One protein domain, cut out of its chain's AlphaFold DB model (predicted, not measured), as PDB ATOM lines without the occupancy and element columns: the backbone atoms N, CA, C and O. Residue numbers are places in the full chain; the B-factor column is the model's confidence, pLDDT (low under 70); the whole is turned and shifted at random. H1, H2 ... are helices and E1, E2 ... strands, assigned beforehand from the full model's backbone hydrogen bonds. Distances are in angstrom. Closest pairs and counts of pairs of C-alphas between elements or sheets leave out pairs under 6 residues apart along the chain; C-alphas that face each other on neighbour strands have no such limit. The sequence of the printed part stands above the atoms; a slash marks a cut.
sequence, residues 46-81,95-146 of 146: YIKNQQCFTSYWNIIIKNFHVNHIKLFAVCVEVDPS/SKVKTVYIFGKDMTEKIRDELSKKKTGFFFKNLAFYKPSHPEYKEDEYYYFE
ATOM      1  N   TYR A  46     150.019 218.253 194.458       91.81
ATOM      2  CA  TYR A  46     151.404 218.565 194.104       91.81
ATOM      3  C   TYR A  46     152.347 218.387 195.280       91.81
ATOM      4  O   TYR A  46     152.030 218.791 196.400       91.81
ATOM      5  N   ILE A  47     153.533 217.864 194.987       90.00
ATOM      6  CA  ILE A  47     154.699 217.979 195.858       90.00
ATOM      7  C   ILE A  47     155.582 219.089 195.295       90.00
ATOM      8  O   ILE A  47     155.855 219.128 194.092       90.00
ATOM      9  N   LYS A  48     155.995 220.019 196.157       90.00
ATOM     10  CA  LYS A  48     156.763 221.196 195.748       90.00
ATOM     11  C   LYS A  48     158.264 220.971 195.890       90.00
ATOM     12  O   LYS A  48     158.694 220.156 196.703       90.00
ATOM     13  N   ASN A  49     159.032 221.737 195.118       88.44
ATOM     14  CA  ASN A  49     160.481 221.909 195.259       88.44
ATOM     15  C   ASN A  49     161.236 220.581 195.390       88.44
ATOM     16  O   ASN A  49     161.934 220.335 196.369       88.44
ATOM     17  N   GLN A  50     161.054 219.705 194.411       87.56
ATOM     18  CA  GLN A  50     161.665 218.384 194.408       87.56
ATOM     19  C   GLN A  50     162.946 218.412 193.583       87.56
ATOM     20  O   GLN A  50     162.944 218.845 192.429       87.56
ATOM     21  N   GLN A  51     164.036 217.920 194.159       87.56
ATOM     22  CA  GLN A  51     165.266 217.650 193.432       87.56
ATOM     23  C   GLN A  51     165.335 216.162 193.126       87.56
ATOM     24  O   GLN A  51     165.323 215.338 194.034       87.56
ATOM     25  N   CYS A  52     165.389 215.832 191.842       87.88
ATOM     26  CA  CYS A  52     165.318 214.472 191.337       87.88
ATOM     27  C   CYS A  52     166.625 214.075 190.652       87.88
ATOM     28  O   CYS A  52     167.098 214.771 189.752       87.88
ATOM     29  N   PHE A  53     167.170 212.928 191.045       86.81
ATOM     30  CA  PHE A  53     168.391 212.346 190.498       86.81
ATOM     31  C   PHE A  53     168.043 211.122 189.669       86.81
ATOM     32  O   PHE A  53     167.492 210.145 190.180       86.81
ATOM     33  N   THR A  54     168.327 211.190 188.376       82.62
ATOM     34  CA  THR A  54     167.991 210.147 187.416       82.62
ATOM     35  C   THR A  54     169.121 209.132 187.315       82.62
ATOM     36  O   THR A  54     170.302 209.474 187.252       82.62
ATOM     37  N   SER A  55     168.766 207.849 187.256       67.00
ATOM     38  CA  SER A  55     169.723 206.816 186.862       67.00
ATOM     39  C   SER A  55     169.835 206.794 185.335       67.00
ATOM     40  O   SER A  55     168.823 206.636 184.647       67.00
ATOM     41  N   TYR A  56     171.058 206.887 184.812       55.06
ATOM     42  CA  TYR A  56     171.371 206.947 183.375       55.06
ATOM     43  C   TYR A  56     170.747 205.816 182.531       55.06
ATOM     44  O   TYR A  56     170.444 205.998 181.356       55.06
ATOM     45  N   TRP A  57     170.533 204.651 183.144       47.59
ATOM     46  CA  TRP A  57     170.129 203.409 182.483       47.59
ATOM     47  C   TRP A  57     168.635 203.301 182.151       47.59
ATOM     48  O   TRP A  57     168.252 202.409 181.403       47.59
ATOM     49  N   ASN A  58     167.789 204.199 182.665       50.72
ATOM     50  CA  ASN A  58     166.335 203.992 182.655       50.72
ATOM     51  C   ASN A  58     165.537 205.043 181.861       50.72
ATOM     52  O   ASN A  58     164.311 205.074 181.932       50.72
ATOM     53  N   ILE A  59     166.186 205.905 181.077       56.53
ATOM     54  CA  ILE A  59     165.477 206.924 180.289       56.53
ATOM     55  C   ILE A  59     164.855 206.254 179.058       56.53
ATOM     56  O   ILE A  59     165.520 206.013 178.052       56.53
ATOM     57  N   ILE A  60     163.555 205.962 179.117       53.06
ATOM     58  CA  ILE A  60     162.819 205.447 177.959       53.06
ATOM     59  C   ILE A  60     162.371 206.639 177.110       53.06
ATOM     60  O   ILE A  60     161.354 207.275 177.386       53.06
ATOM     61  N   ILE A  61     163.127 206.924 176.047       54.22
ATOM     62  CA  ILE A  61     162.731 207.853 174.982       54.22
ATOM     63  C   ILE A  61     162.065 207.021 173.881       54.22
ATOM     64  O   ILE A  61     162.742 206.462 173.020       54.22
ATOM     65  N   LYS A  62     160.735 206.876 173.900       43.28
ATOM     66  CA  LYS A  62     160.038 206.146 172.827       43.28
ATOM     67  C   LYS A  62     159.823 207.036 171.592       43.28
ATOM     68  O   LYS A  62     158.932 207.874 171.594       43.28
ATOM     69  N   ASN A  63     160.607 206.732 170.550       38.81
ATOM     70  CA  ASN A  63     160.442 206.980 169.105       38.81
ATOM     71  C   ASN A  63     160.305 208.417 168.558       38.81
ATOM     72  O   ASN A  63     159.915 209.353 169.245       38.81
ATOM     73  N   PHE A  64     160.652 208.522 167.265       39.81
ATOM     74  CA  PHE A  64     160.896 209.675 166.372       39.81
ATOM     75  C   PHE A  64     159.844 210.815 166.326       39.81
ATOM     76  O   PHE A  64     160.011 211.768 165.569       39.81
ATOM     77  N   HIS A  65     158.806 210.770 167.163       47.50
ATOM     78  CA  HIS A  65     157.743 211.768 167.300       47.50
ATOM     79  C   HIS A  65     157.444 211.951 168.796       47.50
ATOM     80  O   HIS A  65     156.696 211.189 169.397       47.50
ATOM     81  N   VAL A  66     158.142 212.905 169.410       52.56
ATOM     82  CA  VAL A  66     158.331 213.077 170.859       52.56
ATOM     83  C   VAL A  66     157.015 213.093 171.650       52.56
ATOM     84  O   VAL A  66     156.284 214.077 171.598       52.56
ATOM     85  N   ASN A  67     156.759 212.037 172.433       57.91
ATOM     86  CA  ASN A  67     155.477 211.854 173.126       57.91
ATOM     87  C   ASN A  67     155.500 212.019 174.659       57.91
ATOM     88  O   ASN A  67     154.436 211.991 175.251       57.91
ATOM     89  N   HIS A  68     156.655 212.117 175.314       66.31
ATOM     90  CA  HIS A  68     156.903 212.455 176.736       66.31
ATOM     91  C   HIS A  68     158.292 211.910 177.092       66.31
ATOM     92  O   HIS A  68     158.799 211.014 176.408       66.31
ATOM     93  N   ILE A  69     158.919 212.412 178.156       78.19
ATOM     94  CA  ILE A  69     160.064 211.724 178.772       78.19
ATOM     95  C   ILE A  69     159.585 211.041 180.042       78.19
ATOM     96  O   ILE A  69     158.977 211.671 180.903       78.19
ATOM     97  N   LYS A  70     159.888 209.750 180.161       83.62
ATOM     98  CA  LYS A  70     159.749 209.009 181.411       83.62
ATOM     99  C   LYS A  70     161.104 208.986 182.112       83.62
ATOM    100  O   LYS A  70     162.047 208.380 181.607       83.62
ATOM    101  N   LEU A  71     161.195 209.653 183.258       85.00
ATOM    102  CA  LEU A  71     162.362 209.616 184.132       85.00
ATOM    103  C   LEU A  71     162.100 208.658 185.286       85.00
ATOM    104  O   LEU A  71     161.058 208.730 185.929       85.00
ATOM    105  N   PHE A  72     163.072 207.806 185.580       86.19
ATOM    106  CA  PHE A  72     163.131 207.107 186.857       86.19
ATOM    107  C   PHE A  72     164.151 207.832 187.715       86.19
ATOM    108  O   PHE A  72     165.323 207.937 187.333       86.19
ATOM    109  N   ALA A  73     163.685 208.396 188.821       87.94
ATOM    110  CA  ALA A  73     164.491 209.285 189.631       87.94
ATOM    111  C   ALA A  73     164.230 209.086 191.115       87.94
ATOM    112  O   ALA A  73     163.101 208.849 191.535       87.94
ATOM    113  N   VAL A  74     165.273 209.253 191.915       88.31
ATOM    114  CA  VAL A  74     165.108 209.445 193.351       88.31
ATOM    115  C   VAL A  74     164.924 210.933 193.596       88.31
ATOM    116  O   VAL A  74     165.769 211.721 193.179       88.31
ATOM    117  N   CYS A  75     163.814 211.322 194.228       87.00
ATOM    118  CA  CYS A  75     163.513 212.728 194.484       87.00
ATOM    119  C   CYS A  75     163.461 213.037 195.973       87.00
ATOM    120  O   CYS A  75     162.682 212.407 196.698       87.00
ATOM    121  N   VAL A  76     164.224 214.051 196.368       85.62
ATOM    122  CA  VAL A  76     164.295 214.604 197.721       85.62
ATOM    123  C   VAL A  76     163.684 216.002 197.744       85.62
ATOM    124  O   VAL A  76     163.743 216.740 196.757       85.62
ATOM    125  N   GLU A  77     163.072 216.365 198.867       82.75
ATOM    126  CA  GLU A  77     162.590 217.727 199.071       82.75
ATOM    127  C   GLU A  77     163.773 218.673 199.272       82.75
ATOM    128  O   GLU A  77     164.680 218.405 200.060       82.75
ATOM    129  N   VAL A  78     163.766 219.782 198.535       77.25
ATOM    130  CA  VAL A  78     164.775 220.825 198.682       77.25
ATOM    131  C   VAL A  78     164.401 221.700 199.863       77.25
ATOM    132  O   VAL A  78     163.417 222.440 199.817       77.25
ATOM    133  N   ASP A  79     165.243 221.664 200.887       74.50
ATOM    134  CA  ASP A  79     165.246 222.666 201.941       74.50
ATOM    135  C   ASP A  79     165.866 223.965 201.392       74.50
ATOM    136  O   ASP A  79     167.066 223.992 201.098       74.50
ATOM    137  N   PRO A  80     165.092 225.058 201.246       68.38
ATOM    138  CA  PRO A  80     165.596 226.313 200.695       68.38
ATOM    139  C   PRO A  80     166.664 226.978 201.577       68.38
ATOM    140  O   PRO A  80     167.356 227.879 201.108       68.38
ATOM    141  N   SER A  81     166.816 226.552 202.837       75.62
ATOM    142  CA  SER A  81     167.862 227.040 203.740       75.62
ATOM    143  C   SER A  81     169.215 226.344 203.542       75.62
ATOM    144  O   SER A  81     170.231 226.818 204.054       75.62
ATOM    145  N   SER A  95     165.435 205.702 200.118       79.00
ATOM    146  CA  SER A  95     164.714 206.485 199.120       79.00
ATOM    147  C   SER A  95     164.180 205.609 197.985       79.00
ATOM    148  O   SER A  95     164.923 204.879 197.329       79.00
ATOM    149  N   LYS A  96     162.877 205.720 197.710       84.88
ATOM    150  CA  LYS A  96     162.229 205.012 196.599       84.88
ATOM    151  C   LYS A  96     162.502 205.695 195.257       84.88
ATOM    152  O   LYS A  96     162.535 206.925 195.156       84.88
ATOM    153  N   VAL A  97     162.630 204.883 194.208       86.38
ATOM    154  CA  VAL A  97     162.669 205.361 192.821       86.38
ATOM    155  C   VAL A  97     161.256 205.736 192.387       86.38
ATOM    156  O   VAL A  97     160.356 204.903 192.386       86.38
ATOM    157  N   LYS A  98     161.087 206.988 191.975       88.75
ATOM    158  CA  LYS A  98     159.842 207.552 191.456       88.75
ATOM    159  C   LYS A  98     159.855 207.551 189.935       88.75
ATOM    160  O   LYS A  98     160.902 207.720 189.305       88.75
ATOM    161  N   THR A  99     158.679 207.416 189.341       89.19
ATOM    162  CA  THR A  99     158.460 207.630 187.913       89.19
ATOM    163  C   THR A  99     157.965 209.054 187.695       89.19
ATOM    164  O   THR A  99     156.902 209.417 188.185       89.19
ATOM    165  N   VAL A 100     158.699 209.851 186.923       90.00
ATOM    166  CA  VAL A 100     158.314 211.220 186.566       90.00
ATOM    167  C   VAL A 100     158.056 211.303 185.064       90.00
ATOM    168  O   VAL A 100     158.959 211.093 184.254       90.00
ATOM    169  N   TYR A 101     156.821 211.622 184.690       88.25
ATOM    170  CA  TYR A 101     156.415 211.887 183.315       88.25
ATOM    171  C   TYR A 101     156.559 213.379 183.014       88.25
ATOM    172  O   TYR A 101     155.825 214.209 183.548       88.25
ATOM    173  N   ILE A 102     157.501 213.716 182.138       86.06
ATOM    174  CA  ILE A 102     157.683 215.066 181.608       86.06
ATOM    175  C   ILE A 102     156.855 215.190 180.336       86.06
ATOM    176  O   ILE A 102     157.044 214.412 179.395       86.06
ATOM    177  N   PHE A 103     155.948 216.160 180.307       79.31
ATOM    178  CA  PHE A 103     155.107 216.449 179.148       79.31
ATOM    179  C   PHE A 103     155.270 217.907 178.698       79.31
ATOM    180  O   PHE A 103     155.927 218.707 179.359       79.31
ATOM    181  N   GLY A 104     154.713 218.243 177.531       76.81
ATOM    182  CA  GLY A 104     154.960 219.525 176.858       76.81
ATOM    183  C   GLY A 104     156.225 219.508 175.994       76.81
ATOM    184  O   GLY A 104     157.261 218.983 176.400       76.81
ATOM    185  N   LYS A 105     156.129 220.051 174.775       75.88
ATOM    186  CA  LYS A 105     157.180 219.943 173.749       75.88
ATOM    187  C   LYS A 105     158.499 220.573 174.210       75.88
ATOM    188  O   LYS A 105     159.505 219.873 174.280       75.88
ATOM    189  N   ASP A 106     158.455 221.843 174.601       81.94
ATOM    190  CA  ASP A 106     159.650 222.631 174.921       81.94
ATOM    191  C   ASP A 106     160.395 222.071 176.143       81.94
ATOM    192  O   ASP A 106     161.611 221.878 176.110       81.94
ATOM    193  N   MET A 107     159.663 221.711 177.205       82.25
ATOM    194  CA  MET A 107     160.263 221.111 178.403       82.25
ATOM    195  C   MET A 107     160.846 219.722 178.116       82.25
ATOM    196  O   MET A 107     161.918 219.374 178.610       82.25
ATOM    197  N   THR A 108     160.173 218.933 177.276       80.69
ATOM    198  CA  THR A 108     160.670 217.618 176.862       80.69
ATOM    199  C   THR A 108     161.967 217.735 176.057       80.69
ATOM    200  O   THR A 108     162.904 216.971 176.284       80.69
ATOM    201  N   GLU A 109     162.052 218.687 175.128       80.50
ATOM    202  CA  GLU A 109     163.274 218.958 174.361       80.50
ATOM    203  C   GLU A 109     164.413 219.428 175.278       80.50
ATOM    204  O   GLU A 109     165.497 218.846 175.246       80.50
ATOM    205  N   LYS A 110     164.138 220.362 176.196       86.06
ATOM    206  CA  LYS A 110     165.119 220.840 177.182       86.06
ATOM    207  C   LYS A 110     165.692 219.712 178.042       86.06
ATOM    208  O   LYS A 110     166.908 219.596 178.170       86.06
ATOM    209  N   ILE A 111     164.837 218.873 178.634       85.88
ATOM    210  CA  ILE A 111     165.288 217.757 179.480       85.88
ATOM    211  C   ILE A 111     166.104 216.754 178.654       85.88
ATOM    212  O   ILE A 111     167.130 216.271 179.129       85.88
ATOM    213  N   ARG A 112     165.709 216.470 177.404       82.38
ATOM    214  CA  ARG A 112     166.486 215.600 176.505       82.38
ATOM    215  C   ARG A 112     167.898 216.136 176.265       82.38
ATOM    216  O   ARG A 112     168.852 215.363 176.335       82.38
ATOM    217  N   ASP A 113     168.027 217.430 176.001       84.81
ATOM    218  CA  ASP A 113     169.319 218.071 175.748       84.81
ATOM    219  C   ASP A 113     170.209 218.110 176.994       84.81
ATOM    220  O   ASP A 113     171.430 218.025 176.900       84.81
ATOM    221  N   GLU A 114     169.619 218.227 178.182       87.19
ATOM    222  CA  GLU A 114     170.365 218.131 179.436       87.19
ATOM    223  C   GLU A 114     170.856 216.701 179.703       87.19
ATOM    224  O   GLU A 114     172.019 216.498 180.061       87.19
ATOM    225  N   LEU A 115     170.007 215.700 179.457       82.38
ATOM    226  CA  LEU A 115     170.370 214.285 179.574       82.38
ATOM    227  C   LEU A 115     171.473 213.887 178.584       82.38
ATOM    228  O   LEU A 115     172.390 213.151 178.950       82.38
ATOM    229  N   SER A 116     171.434 214.390 177.343       82.12
ATOM    230  CA  SER A 116     172.478 214.117 176.339       82.12
ATOM    231  C   SER A 116     173.847 214.675 176.756       82.12
ATOM    232  O   SER A 116     174.880 214.083 176.444       82.12
ATOM    233  N   LYS A 117     173.855 215.751 177.553       85.31
ATOM    234  CA  LYS A 117     175.044 216.347 178.190       85.31
ATOM    235  C   LYS A 117     175.460 215.658 179.492       85.31
ATOM    236  O   LYS A 117     176.316 216.172 180.207       85.31
ATOM    237  N   LYS A 118     174.886 214.496 179.806       80.06
ATOM    238  CA  LYS A 118     175.148 213.724 181.027       80.06
ATOM    239  C   LYS A 118     174.683 214.353 182.332       80.06
ATOM    240  O   LYS A 118     175.093 213.904 183.400       80.06
ATOM    241  N   LYS A 119     173.793 215.343 182.275       84.12
ATOM    242  CA  LYS A 119     173.158 215.875 183.479       84.12
ATOM    243  C   LYS A 119     172.165 214.848 184.022       84.12
ATOM    244  O   LYS A 119     171.283 214.397 183.298       84.12
ATOM    245  N   THR A 120     172.293 214.500 185.298       81.75
ATOM    246  CA  THR A 120     171.422 213.525 185.980       81.75
ATOM    247  C   THR A 120     170.545 214.159 187.061       81.75
ATOM    248  O   THR A 120     169.586 213.541 187.511       81.75
ATOM    249  N   GLY A 121     170.835 215.395 187.475       85.69
ATOM    250  CA  GLY A 121     170.057 216.136 188.468       85.69
ATOM    251  C   GLY A 121     169.089 217.134 187.835       85.69
ATOM    252  O   GLY A 121     169.490 217.963 187.016       85.69
ATOM    253  N   PHE A 122     167.830 217.103 188.271       87.81
ATOM    254  CA  PHE A 122     166.769 218.011 187.834       87.81
ATOM    255  C   PHE A 122     166.040 218.608 189.032       87.81
ATOM    256  O   PHE A 122     165.856 217.947 190.051       87.81
ATOM    257  N   PHE A 123     165.604 219.857 188.897       88.12
ATOM    258  CA  PHE A 123     164.739 220.511 189.872       88.12
ATOM    259  C   PHE A 123     163.337 220.652 189.284       88.12
ATOM    260  O   PHE A 123     163.180 221.194 188.190       88.12
ATOM    261  N   PHE A 124     162.331 220.187 190.019       89.44
ATOM    262  CA  PHE A 124     160.925 220.280 189.649       89.44
ATOM    263  C   PHE A 124     160.163 221.067 190.709       89.44
ATOM    264  O   PHE A 124     160.038 220.648 191.863       89.44
ATOM    265  N   LYS A 125     159.623 222.220 190.306       89.62
ATOM    266  CA  LYS A 125     158.917 223.126 191.217       89.62
ATOM    267  C   LYS A 125     157.616 222.528 191.746       89.62
ATOM    268  O   LYS A 125     157.350 222.649 192.935       89.62
ATOM    269  N   ASN A 126     156.830 221.893 190.875       90.62
ATOM    270  CA  ASN A 126     155.555 221.260 191.210       90.62
ATOM    271  C   ASN A 126     155.451 219.896 190.512       90.62
ATOM    272  O   ASN A 126     155.172 219.834 189.318       90.62
ATOM    273  N   LEU A 127     155.656 218.804 191.250       92.25
ATOM    274  CA  LEU A 127     155.374 217.452 190.763       92.25
ATOM    275  C   LEU A 127     153.924 217.095 191.070       92.25
ATOM    276  O   LEU A 127     153.563 216.918 192.234       92.25
ATOM    277  N   ALA A 128     153.099 217.008 190.030       93.19
ATOM    278  CA  ALA A 128     151.700 216.632 190.147       93.19
ATOM    279  C   ALA A 128     151.562 215.122 190.377       93.19
ATOM    280  O   ALA A 128     152.319 214.340 189.808       93.19
ATOM    281  N   PHE A 129     150.571 214.707 191.157       93.94
ATOM    282  CA  PHE A 129     150.205 213.306 191.349       93.94
ATOM    283  C   PHE A 129     148.697 213.178 191.563       93.94
ATOM    284  O   PHE A 129     148.040 214.091 192.073       93.94
ATOM    285  N   TYR A 130     148.131 212.039 191.181       92.50
ATOM    286  CA  TYR A 130     146.742 211.729 191.506       92.50
ATOM    287  C   TYR A 130     146.597 211.416 192.996       92.50
ATOM    288  O   TYR A 130     147.455 210.766 193.583       92.50
ATOM    289  N   LYS A 131     145.507 211.855 193.632       89.62
ATOM    290  CA  LYS A 131     145.227 211.468 195.026       89.62
ATOM    291  C   LYS A 131     144.947 209.960 195.105       89.62
ATOM    292  O   LYS A 131     144.344 209.448 194.166       89.62
ATOM    293  N   PRO A 132     145.247 209.274 196.225       91.00
ATOM    294  CA  PRO A 132     144.987 207.836 196.371       91.00
ATOM    295  C   PRO A 132     143.549 207.384 196.069       91.00
ATOM    296  O   PRO A 132     143.326 206.245 195.682       91.00
ATOM    297  N   SER A 133     142.568 208.278 196.219       88.62
ATOM    298  CA  SER A 133     141.157 208.023 195.913       88.62
ATOM    299  C   SER A 133     140.798 208.104 194.422       88.62
ATOM    300  O   SER A 133     139.650 207.861 194.062       88.62
ATOM    301  N   HIS A 134     141.719 208.531 193.556       90.19
ATOM    302  CA  HIS A 134     141.456 208.742 192.135       90.19
ATOM    303  C   HIS A 134     141.680 207.443 191.335       90.19
ATOM    304  O   HIS A 134     142.682 206.769 191.571       90.19
ATOM    305  N   PRO A 135     140.836 207.102 190.338       88.50
ATOM    306  CA  PRO A 135     140.979 205.861 189.559       88.50
ATOM    307  C   PRO A 135     142.312 205.715 188.811       88.50
ATOM    308  O   PRO A 135     142.753 204.608 188.526       88.50
ATOM    309  N   GLU A 136     142.951 206.838 188.476       86.62
ATOM    310  CA  GLU A 136     144.253 206.870 187.790       86.62
ATOM    311  C   GLU A 136     145.450 206.922 188.750       86.62
ATOM    312  O   GLU A 136     146.586 207.077 188.302       86.62
ATOM    313  N   TYR A 137     145.222 206.811 190.063       90.69
ATOM    314  CA  TYR A 137     146.303 206.794 191.039       90.69
ATOM    315  C   TYR A 137     147.215 205.586 190.862       90.69
ATOM    316  O   TYR A 137     146.772 204.441 190.785       90.69
ATOM    317  N   LYS A 138     148.514 205.872 190.872       91.25
ATOM    318  CA  LYS A 138     149.583 204.891 190.961       91.25
ATOM    319  C   LYS A 138     150.611 205.396 191.958       91.25
ATOM    320  O   LYS A 138     150.988 206.570 191.923       91.25
ATOM    321  N   GLU A 139     151.033 204.510 192.853       91.44
ATOM    322  CA  GLU A 139     152.096 204.812 193.807       91.44
ATOM    323  C   GLU A 139     153.372 205.197 193.045       91.44
ATOM    324  O   GLU A 139     153.687 204.618 192.004       91.44
ATOM    325  N   ASP A 140     154.072 206.213 193.550       90.25
ATOM    326  CA  ASP A 140     155.338 206.712 193.012       90.25
ATOM    327  C   ASP A 140     155.303 207.225 191.549       90.25
ATOM    328  O   ASP A 140     156.362 207.449 190.953       90.25
ATOM    329  N   GLU A 141     154.120 207.478 190.966       91.88
ATOM    330  CA  GLU A 141     153.969 208.159 189.671       91.88
ATOM    331  C   GLU A 141     153.673 209.660 189.822       91.88
ATOM    332  O   GLU A 141     152.752 210.081 190.524       91.88
ATOM    333  N   TYR A 142     154.442 210.468 189.092       93.12
ATOM    334  CA  TYR A 142     154.370 211.924 189.107       93.12
ATOM    335  C   TYR A 142     154.406 212.505 187.696       93.12
ATOM    336  O   TYR A 142     154.967 211.913 186.775       93.12
ATOM    337  N   TYR A 143     153.858 213.706 187.537       91.06
ATOM    338  CA  TYR A 143     153.736 214.401 186.258       91.06
ATOM    339  C   TYR A 143     154.277 215.826 186.384       91.06
ATOM    340  O   TYR A 143     154.002 216.515 187.368       91.06
ATOM    341  N   TYR A 144     155.041 216.276 185.389       90.19
ATOM    342  CA  TYR A 144     155.648 217.606 185.377       90.19
ATOM    343  C   TYR A 144     155.437 218.338 184.055       90.19
ATOM    344  O   TYR A 144     155.681 217.786 182.977       90.19
ATOM    345  N   PHE A 145     155.060 219.608 184.178       84.50
ATOM    346  CA  PHE A 145     154.955 220.582 183.099       84.50
ATOM    347  C   PHE A 145     155.144 221.989 183.659       84.50
ATOM    348  O   PHE A 145     154.690 222.281 184.768       84.50
ATOM    349  N   GLU A 146     155.802 222.838 182.875       75.25
ATOM    350  CA  GLU A 146     156.015 224.262 183.135       75.25
ATOM    351  C   GLU A 146     155.950 225.032 181.817       75.25
ATOM    352  O   GLU A 146     156.509 224.516 180.818       75.25
TER     353      GLU A 146
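Overview. This is residues 46 to 81 and 95 to 146 of the 146 residues of an uncharacterized protein of Leptotrichia sp. OH3620_COT-345 (UniProt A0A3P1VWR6). What shape is this? One sheet of five strands curls into a small, nearly closed barrel, edge strands E4 and E5 coming together, with H1 over one end. What builds it? The printed part has 88 residues, with E1, E2, E3, H1, E4, E5 along it; the mixed sheet runs E4, E1, E2, E3, E5, and the class is mixed, helices and strands. How large? It is compact, radius of gyration of the C-alphas 12.9 A, spanning 36 by 36 by 24 A.

Along the chain. Where are the strands? E1, residues 46 to 54, begins at C-alpha (151.404, 218.565, 194.104); E2 is 69 to 77, E3 97 to 102, E4 121 to 130, 23.9 A long, and E5 141 to 144, ending at C-alpha (155.648, 217.606, 185.377). And the helix? H1 is 105 to 116, 16.6 A.

Arrangement. How do strands pair? Hairpin E1 and E2 has N 51 and O 76 at 2.9 A; parallel E3 and E5 have N 142 and O 99 at 2.8 A. Where is H1? It is on the sheet, height 9.4 A; its O i to N i+4 pairs are within hydrogen-bond range.

Size, cuts and confidence. Any cut? Residues 82 to 94 are not printed, a 21.3 A C-alpha gap. Where is confidence low? Residues 55 to 68, the long link, and residue 80 are under 70.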